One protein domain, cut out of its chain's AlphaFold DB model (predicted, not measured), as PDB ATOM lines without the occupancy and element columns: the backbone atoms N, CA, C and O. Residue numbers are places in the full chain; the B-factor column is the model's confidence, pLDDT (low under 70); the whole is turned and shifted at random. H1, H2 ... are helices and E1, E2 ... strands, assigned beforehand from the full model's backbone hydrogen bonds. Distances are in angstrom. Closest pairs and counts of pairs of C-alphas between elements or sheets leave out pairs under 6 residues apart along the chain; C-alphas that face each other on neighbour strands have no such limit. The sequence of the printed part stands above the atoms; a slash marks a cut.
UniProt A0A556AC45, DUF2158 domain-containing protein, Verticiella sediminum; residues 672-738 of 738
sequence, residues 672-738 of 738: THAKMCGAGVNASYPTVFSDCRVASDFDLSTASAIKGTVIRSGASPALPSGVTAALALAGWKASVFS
ATOM      1  N   THR A 672     170.579  98.381 141.044       80.69
ATOM      2  CA  THR A 672     171.090  99.662 140.523       80.69
ATOM      3  C   THR A 672     169.991 100.706 140.341       80.69
ATOM      4  O   THR A 672     170.280 101.896 140.313       80.69
ATOM      5  N   HIS A 673     168.736 100.266 140.239       82.88
ATOM      6  CA  HIS A 673     167.565 101.098 139.978       82.88
ATOM      7  C   HIS A 673     166.390 100.626 140.839       82.88
ATOM      8  O   HIS A 673     166.283  99.440 141.166       82.88
ATOM      9  N   ALA A 674     165.467 101.532 141.171       83.00
ATOM     10  CA  ALA A 674     164.199 101.143 141.783       83.00
ATOM     11  C   ALA A 674     163.260 100.549 140.725       83.00
ATOM     12  O   ALA A 674     163.008 101.167 139.689       83.00
ATOM     13  N   LYS A 675     162.725  99.357 140.996       84.19
ATOM     14  CA  LYS A 675     161.841  98.646 140.065       84.19
ATOM     15  C   LYS A 675     160.432  99.231 140.058       84.19
ATOM     16  O   LYS A 675     159.865  99.498 141.122       84.19
ATOM     17  N   MET A 676     159.876  99.387 138.854       86.00
ATOM     18  CA  MET A 676     158.514  99.892 138.631       86.00
ATOM     19  C   MET A 676     157.620  98.928 137.844       86.00
ATOM     20  O   MET A 676     156.411  99.124 137.810       86.00
ATOM     21  N   CYS A 677     158.180  97.884 137.235       81.19
ATOM     22  CA  CYS A 677     157.450  96.924 136.398       81.19
ATOM     23  C   CYS A 677     157.388  95.511 137.023       81.19
ATOM     24  O   CYS A 677     157.194  94.524 136.317       81.19
ATOM     25  N   GLY A 678     157.583  95.400 138.346       68.38
ATOM     26  CA  GLY A 678     157.677  94.131 139.084       68.38
ATOM     27  C   GLY A 678     159.116  93.632 139.295       68.38
ATOM     28  O   GLY A 678     160.048  94.070 138.625       68.38
ATOM     29  N   ALA A 679     159.318  92.736 140.268       57.78
ATOM     30  CA  ALA A 679     160.630  92.236 140.689       57.78
ATOM     31  C   ALA A 679     160.681  90.696 140.689       57.78
ATOM     32  O   ALA A 679     160.824  90.054 141.729       57.78
ATOM     33  N   GLY A 680     160.582  90.088 139.507       55.94
ATOM     34  CA  GLY A 680     160.704  88.640 139.331       55.94
ATOM     35  C   GLY A 680     161.457  88.287 138.054       55.94
ATOM     36  O   GLY A 680     161.293  88.944 137.035       55.94
ATOM     37  N   VAL A 681     162.280  87.240 138.112       45.56
ATOM     38  CA  VAL A 681     163.241  86.871 137.055       45.56
ATOM     39  C   VAL A 681     162.564  86.319 135.784       45.56
ATOM     40  O   VAL A 681     163.248  86.135 134.790       45.56
ATOM     41  N   ASN A 682     161.242  86.076 135.788       47.81
ATOM     42  CA  ASN A 682     160.519  85.392 134.700       47.81
ATOM     43  C   ASN A 682     159.039  85.812 134.514       47.81
ATOM     44  O   ASN A 682     158.283  85.071 133.889       47.81
ATOM     45  N   ALA A 683     158.578  86.957 135.038       52.53
ATOM     46  CA  ALA A 683     157.203  87.412 134.781       52.53
ATOM     47  C   ALA A 683     157.165  88.815 134.188       52.53
ATOM     48  O   ALA A 683     157.614  89.784 134.796       52.53
ATOM     49  N   SER A 684     156.589  88.908 132.996       58.34
ATOM     50  CA  SER A 684     156.228  90.162 132.356       58.34
ATOM     51  C   SER A 684     154.823  90.557 132.805       58.34
ATOM     52  O   SER A 684     153.837  90.027 132.292       58.34
ATOM     53  N   TYR A 685     154.731  91.468 133.774       73.00
ATOM     54  CA  TYR A 685     153.468  92.106 134.138       73.00
ATOM     55  C   TYR A 685     153.109  93.137 133.065       73.00
ATOM     56  O   TYR A 685     153.944  94.011 132.800       73.00
ATOM     57  N   PRO A 686     151.905  93.091 132.461       82.81
ATOM     58  CA  PRO A 686     151.425  94.172 131.614       82.81
ATOM     59  C   PRO A 686     151.490  95.498 132.376       82.81
ATOM     60  O   PRO A 686     150.680  95.742 133.268       82.81
ATOM     61  N   THR A 687     152.493  96.322 132.063       89.25
ATOM     62  CA  THR A 687     152.774  97.559 132.799       89.25
ATOM     63  C   THR A 687     152.595  98.762 131.886       89.25
ATOM     64  O   THR A 687     153.255  98.866 130.850       89.25
ATOM     65  N   VAL A 688     151.714  99.680 132.271       92.94
ATOM     66  CA  VAL A 688     151.352 100.859 131.483       92.94
ATOM     67  C   VAL A 688     151.682 102.127 132.258       92.94
ATOM     68  O   VAL A 688     151.194 102.325 133.367       92.94
ATOM     69  N   PHE A 689     152.451 103.021 131.642       95.31
ATOM     70  CA  PHE A 689     152.681 104.380 132.134       95.31
ATOM     71  C   PHE A 689     151.952 105.381 131.240       95.31
ATOM     72  O   PHE A 689     152.181 105.414 130.031       95.31
ATOM     73  N   SER A 690     151.090 106.206 131.827       96.12
ATOM     74  CA  SER A 690     150.345 107.264 131.142       96.12
ATOM     75  C   SER A 690     150.522 108.591 131.872       96.12
ATOM     76  O   SER A 690     150.288 108.682 133.077       96.12
ATOM     77  N   ASP A 691     150.964 109.617 131.149       96.81
ATOM     78  CA  ASP A 691     151.084 111.003 131.622       96.81
ATOM     79  C   ASP A 691     151.945 111.165 132.891       96.81
ATOM     80  O   ASP A 691     151.732 112.049 133.722       96.81
ATOM     81  N   CYS A 692     152.935 110.286 133.064       96.62
ATOM     82  CA  CYS A 692     153.800 110.259 134.240       96.62
ATOM     83  C   CYS A 692     154.988 111.228 134.121       96.62
ATOM     84  O   CYS A 692     155.384 111.648 133.034       96.62
ATOM     85  N   ARG A 693     155.613 111.565 135.252       95.88
ATOM     86  CA  ARG A 693     156.860 112.344 135.313       95.88
ATOM     87  C   ARG A 693     157.945 111.533 136.002       95.88
ATOM     88  O   ARG A 693     157.769 111.163 137.156       95.88
ATOM     89  N   VAL A 694     159.067 111.295 135.333       93.94
ATOM     90  CA  VAL A 694     160.188 110.501 135.855       93.94
ATOM     91  C   VAL A 694     161.331 111.432 136.230       93.94
ATOM     92  O   VAL A 694     161.899 112.096 135.364       93.94
ATOM     93  N   ALA A 695     161.640 111.527 137.523       89.25
ATOM     94  CA  ALA A 695     162.593 112.500 138.055       89.25
ATOM     95  C   ALA A 695     163.935 111.901 138.510       89.25
ATOM     96  O   ALA A 695     164.787 112.663 138.962       89.25
ATOM     97  N   SER A 696     164.118 110.580 138.419       84.12
ATOM     98  CA  SER A 696     165.300 109.855 138.910       84.12
ATOM     99  C   SER A 696     165.507 108.538 138.145       84.12
ATOM    100  O   SER A 696     164.711 108.201 137.266       84.12
ATOM    101  N   ASP A 697     166.543 107.786 138.510       84.50
ATOM    102  CA  ASP A 697     166.903 106.500 137.904       84.50
ATOM    103  C   ASP A 697     165.979 105.359 138.381       84.50
ATOM    104  O   ASP A 697     166.206 104.690 139.393       84.50
ATOM    105  N   PHE A 698     164.893 105.159 137.634       88.69
ATOM    106  CA  PHE A 698     163.948 104.051 137.792       88.69
ATOM    107  C   PHE A 698     164.138 103.008 136.691       88.69
ATOM    108  O   PHE A 698     164.520 103.343 135.571       88.69
ATOM    109  N   ASP A 699     163.821 101.749 136.988       89.75
ATOM    110  CA  ASP A 699     163.779 100.681 135.991       89.75
ATOM    111  C   ASP A 699     162.370 100.544 135.405       89.75
ATOM    112  O   ASP A 699     161.445 100.065 136.072       89.75
ATOM    113  N   LEU A 700     162.228 100.992 134.154       90.94
ATOM    114  CA  LEU A 700     161.027 100.903 133.319       90.94
ATOM    115  C   LEU A 700     161.226  99.927 132.143       90.94
ATOM    116  O   LEU A 700     160.405  99.895 131.225       90.94
ATOM    117  N   SER A 701     162.321  99.158 132.128       88.12
ATOM    118  CA  SER A 701     162.795  98.422 130.947       88.12
ATOM    119  C   SER A 701     161.830  97.349 130.439       88.12
ATOM    120  O   SER A 701     161.852  96.997 129.261       88.12
ATOM    121  N   THR A 702     160.938  96.870 131.301       86.06
ATOM    122  CA  THR A 702     159.931  95.850 130.983       86.06
ATOM    123  C   THR A 702     158.515  96.415 130.848       86.06
ATOM    124  O   THR A 702     157.548  95.654 130.840       86.06
ATOM    125  N   ALA A 703     158.361  97.740 130.727       89.00
ATOM    126  CA  ALA A 703     157.060  98.353 130.474       89.00
ATOM    127  C   ALA A 703     156.431  97.827 129.170       89.00
ATOM    128  O   ALA A 703     157.115  97.628 128.167       89.00
ATOM    129  N   SER A 704     155.111  97.649 129.164       89.25
ATOM    130  CA  SER A 704     154.336  97.222 127.992       89.25
ATOM    131  C   SER A 704     153.824  98.406 127.172       89.25
ATOM    132  O   SER A 704     153.628  98.286 125.962       89.25
ATOM    133  N   ALA A 705     153.605  99.553 127.818       91.81
ATOM    134  CA  ALA A 705     153.278 100.806 127.154       91.81
ATOM    135  C   ALA A 705     153.749 102.011 127.976       91.81
ATOM    136  O   ALA A 705     153.693 102.001 129.207       91.81
ATOM    137  N   ILE A 706     154.185 103.063 127.283       93.62
ATOM    138  CA  ILE A 706     154.583 104.344 127.873       93.62
ATOM    139  C   ILE A 706     154.012 105.455 126.994       93.62
ATOM    140  O   ILE A 706     154.355 105.545 125.819       93.62
ATOM    141  N   LYS A 707     153.129 106.295 127.534       94.81
ATOM    142  CA  LYS A 707     152.469 107.382 126.799       94.81
ATOM    143  C   LYS A 707     152.468 108.666 127.613       94.81
ATOM    144  O   LYS A 707     152.251 108.622 128.821       94.81
ATOM    145  N   GLY A 708     152.726 109.805 126.967       94.19
ATOM    146  CA  GLY A 708     152.679 111.120 127.617       94.19
ATOM    147  C   GLY A 708     153.686 111.287 128.761       94.19
ATOM    148  O   GLY A 708     153.558 112.203 129.568       94.19
ATOM    149  N   THR A 709     154.675 110.394 128.875       95.31
ATOM    150  CA  THR A 709     155.565 110.346 130.038       95.31
ATOM    151  C   THR A 709     156.769 111.256 129.828       95.31
ATOM    152  O   THR A 709     157.516 111.113 128.862       95.31
ATOM    153  N   VAL A 710     156.974 112.193 130.753       94.88
ATOM    154  CA  VAL A 710     158.055 113.183 130.711       94.88
ATOM    155  C   VAL A 710     159.229 112.704 131.560       94.88
ATOM    156  O   VAL A 710     159.085 112.507 132.766       94.88
ATOM    157  N   ILE A 711     160.411 112.580 130.956       93.56
ATOM    158  CA  ILE A 711     161.662 112.278 131.666       93.56
ATOM    159  C   ILE A 711     162.381 113.595 131.965       93.56
ATOM    160  O   ILE A 711     162.638 114.396 131.065       93.56
ATOM    161  N   ARG A 712     162.674 113.847 133.244       91.38
ATOM    162  CA  ARG A 712     163.367 115.060 133.685       91.38
ATOM    163  C   ARG A 712     164.786 115.090 133.117       91.38
ATOM    164  O   ARG A 712     165.485 114.083 133.125       91.38
ATOM    165  N   SER A 713     165.238 116.270 132.692       87.25
ATOM    166  CA  SER A 713     166.637 116.482 132.302       87.25
ATOM    167  C   SER A 713     167.587 116.042 133.426       87.25
ATOM    168  O   SER A 713     167.406 116.445 134.577       87.25
ATOM    169  N   GLY A 714     168.559 115.192 133.089       84.56
ATOM    170  CA  GLY A 714     169.518 114.603 134.029       84.56
ATOM    171  C   GLY A 714     169.108 113.255 134.638       84.56
ATOM    172  O   GLY A 714     169.966 112.603 135.219       84.56
ATOM    173  N   ALA A 715     167.855 112.808 134.487       87.75
ATOM    174  CA  ALA A 715     167.448 111.453 134.873       87.75
ATOM    175  C   ALA A 715     167.784 110.447 133.760       87.75
ATOM    176  O   ALA A 715     167.567 110.744 132.582       87.75
ATOM    177  N   SER A 716     168.262 109.254 134.128       88.25
ATOM    178  CA  SER A 716     168.614 108.182 133.187       88.25
ATOM    179  C   SER A 716     167.886 106.876 133.534       88.25
ATOM    180  O   SER A 716     168.533 105.888 133.880       88.25
ATOM    181  N   PRO A 717     166.538 106.832 133.464       90.75
ATOM    182  CA  PRO A 717     165.804 105.603 133.744       90.75
ATOM    183  C   PRO A 717     166.128 104.521 132.705       90.75
ATOM    184  O   PRO A 717     166.323 104.819 131.523       90.75
ATOM    185  N   ALA A 718     166.114 103.256 133.120       91.62
ATOM    186  CA  ALA A 718     166.195 102.144 132.181       91.62
ATOM    187  C   ALA A 718     164.874 102.054 131.402       91.62
ATOM    188  O   ALA A 718     163.810 101.906 132.000       91.62
ATOM    189  N   LEU A 719     164.931 102.172 130.074       91.31
ATOM    190  CA  LEU A 719     163.764 102.134 129.185       91.31
ATOM    191  C   LEU A 719     163.702 100.815 128.404       91.31
ATOM    192  O   LEU A 719     164.729 100.141 128.269       91.31
ATOM    193  N   PRO A 720     162.525 100.436 127.870       91.31
ATOM    194  CA  PRO A 720     162.430  99.280 126.990       91.31
ATOM    195  C   PRO A 720     163.348  99.425 125.774       91.31
ATOM    196  O   PRO A 720     163.619 100.533 125.303       91.31
ATOM    197  N   SER A 721     163.837  98.296 125.262       90.44
ATOM    198  CA  SER A 721     164.784  98.288 124.143       90.44
ATOM    199  C   SER A 721     164.245  99.081 122.944       90.44
ATOM    200  O   SER A 721     163.123  98.857 122.493       90.44
ATOM    201  N   GLY A 722     165.042 100.030 122.444       89.25
ATOM    202  CA  GLY A 722     164.672 100.908 121.327       89.25
ATOM    203  C   GLY A 722     163.766 102.094 121.687       89.25
ATOM    204  O   GLY A 722     163.433 102.881 120.800       89.25
ATOM    205  N   VAL A 723     163.384 102.271 122.957       92.56
ATOM    206  CA  VAL A 723     162.558 103.401 123.405       92.56
ATOM    207  C   VAL A 723     163.430 104.581 123.825       92.56
ATOM    208  O   VAL A 723     164.310 104.458 124.671       92.56
ATOM    209  N   THR A 724     163.162 105.754 123.249       93.00
ATOM    210  CA  THR A 724     163.800 107.026 123.624       93.00
ATOM    211  C   THR A 724     162.874 107.871 124.501       93.00
ATOM    212  O   THR A 724     161.662 107.660 124.517       93.00
ATOM    213  N   ALA A 725     163.413 108.892 125.175       90.00
ATOM    214  CA  ALA A 725     162.604 109.852 125.934       90.00
ATOM    215  C   ALA A 725     161.541 110.557 125.066       90.00
ATOM    216  O   ALA A 725     160.411 110.759 125.503       90.00
ATOM    217  N   ALA A 726     161.881 110.891 123.814       91.88
ATOM    218  CA  ALA A 726     160.938 111.481 122.866       91.88
ATOM    219  C   ALA A 726     159.805 110.507 122.504       91.88
ATOM    220  O   ALA A 726     158.647 110.913 122.412       91.88
ATOM    221  N   LEU A 727     160.124 109.218 122.350       92.62
ATOM    222  CA  LEU A 727     159.137 108.183 122.047       92.62
ATOM    223  C   LEU A 727     158.229 107.881 123.253       92.62
ATOM    224  O   LEU A 727     157.025 107.726 123.083       92.62
ATOM    225  N   ALA A 728     158.774 107.885 124.473       91.06
ATOM    226  CA  ALA A 728     158.002 107.779 125.715       91.06
ATOM    227  C   ALA A 728     156.996 108.937 125.896       91.06
ATOM    228  O   ALA A 728     155.883 108.733 126.390       91.06
ATOM    229  N   LEU A 729     157.369 110.147 125.461       92.44
ATOM    230  CA  LEU A 729     156.483 111.312 125.464       92.44
ATOM    231  C   LEU A 729     155.384 111.192 124.397       92.44
ATOM    232  O   LEU A 729     154.209 111.378 124.707       92.44
ATOM    233  N   ALA A 730     155.753 110.864 123.156       91.25
ATOM    234  CA  ALA A 730     154.813 110.762 122.036       91.25
ATOM    235  C   ALA A 730     153.833 109.581 122.171       91.25
ATOM    236  O   ALA A 730     152.687 109.672 121.731       91.25
ATOM    237  N   GLY A 731     154.271 108.490 122.801       89.75
ATOM    238  CA  GLY A 731     153.517 107.251 122.933       89.75
ATOM    239  C   GLY A 731     154.246 106.065 122.315       89.75
ATOM    240  O   GLY A 731     154.609 106.069 121.142       89.75
ATOM    241  N   TRP A 732     154.399 105.013 123.110       91.88
ATOM    242  CA  TRP A 732     154.997 103.741 122.742       91.88
ATOM    243  C   TRP A 732     154.185 102.578 123.318       91.88
ATOM    244  O   TRP A 732     153.692 102.652 124.447       91.88
ATOM    245  N   LYS A 733     154.073 101.488 122.553       87.75
ATOM    246  CA  LYS A 733     153.445 100.227 122.968       87.75
ATOM    247  C   LYS A 733     154.248  99.053 122.405       87.75
ATOM    248  O   LYS A 733     154.619  99.074 121.232       87.75
ATOM    249  N   ALA A 734     154.490  98.030 123.220       81.00
ATOM    250  CA  ALA A 734     155.131  96.794 122.784       81.00
ATOM    251  C   ALA A 734     154.239  96.023 121.790       81.00
ATOM    252  O   ALA A 734     153.021  95.952 121.955       81.00
ATOM    253  N   SER A 735     154.846  95.403 120.777       66.38
ATOM    254  CA  SER A 735     154.140  94.664 119.716       66.38
ATOM    255  C   SER A 735     153.559  93.311 120.155       66.38
ATOM    256  O   SER A 735     152.781  92.728 119.409       66.38
ATOM    257  N   VAL A 736     153.921  92.811 121.344       55.09
ATOM    258  CA  VAL A 736     153.699  91.409 121.768       55.09
ATOM    259  C   VAL A 736     152.585  91.254 122.823       55.09
ATOM    260  O   VAL A 736     152.364  90.163 123.328       55.09
ATOM    261  N   PHE A 737     151.848  92.319 123.156       47.47
ATOM    262  CA  PHE A 737     150.707  92.253 124.084       47.47
ATOM    263  C   PHE A 737     149.392  92.542 123.341       47.47
ATOM    264  O   PHE A 737     148.982  93.705 123.215       47.47
ATOM    265  N   SER A 738     148.779  91.473 122.817       31.47
ATOM    266  CA  SER A 738     147.398  91.415 122.310       31.47
ATOM    267  C   SER A 738     146.472  90.795 123.341       31.47
ATOM    268  O   SER A 738     146.824  89.679 123.792       31.47
TER     269      SER A 738
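Overview. This is residues 672 to 738 of the 738 residues of the protein "DUF2158 domain-containing protein" of Verticiella sediminum (UniProt A0A556AC45). With little regular structure, this is a rounded body mostly of long loops, with a small parallel sheet, E1 and E2, along one side and one short helix, H1, near E2. Short pairings tie the loops together: residues 674 to 675 with 698 to 699, 693 to 694 with 710 to 711. The printed part has 67 residues, 13 in named elements, in the order E1, E2, H1, class mixed; it is compact, radius of gyration of the C-alphas 11.2 A, spanning 32 by 27 by 19 A.

Arrangement. E1, residues 687 to 690, and E2, residues 705 to 707, are parallel neighbours at 6 degrees, with N 707 and O 689 2.8 A apart, within hydrogen-bond range. Residues 705 to 706 of E2 also pair antiparallel with 732 to 733. The closest C-alphas of E2 and H1, residues 725 to 730, are those of Ile 706 and Ala 728, 5.3 A apart. E1 and H1 are apart. In H1 every O i to N i+4 pair is within hydrogen-bond range.

Along the chain. E1 measures 10.1 A from C-alpha 687 at (152.774, 97.559, 132.799), E2 6.6 A, and H1 8.8 A to C-alpha 730 at (154.813, 110.762, 122.036).

Size, cuts and confidence. The C-alphas farthest apart, Gly 714 and Ser 738, are 34.1 A apart. The printed part has no cut; both links are long. Residues 678 to 684 and 735 to 738 have pLDDT under 70.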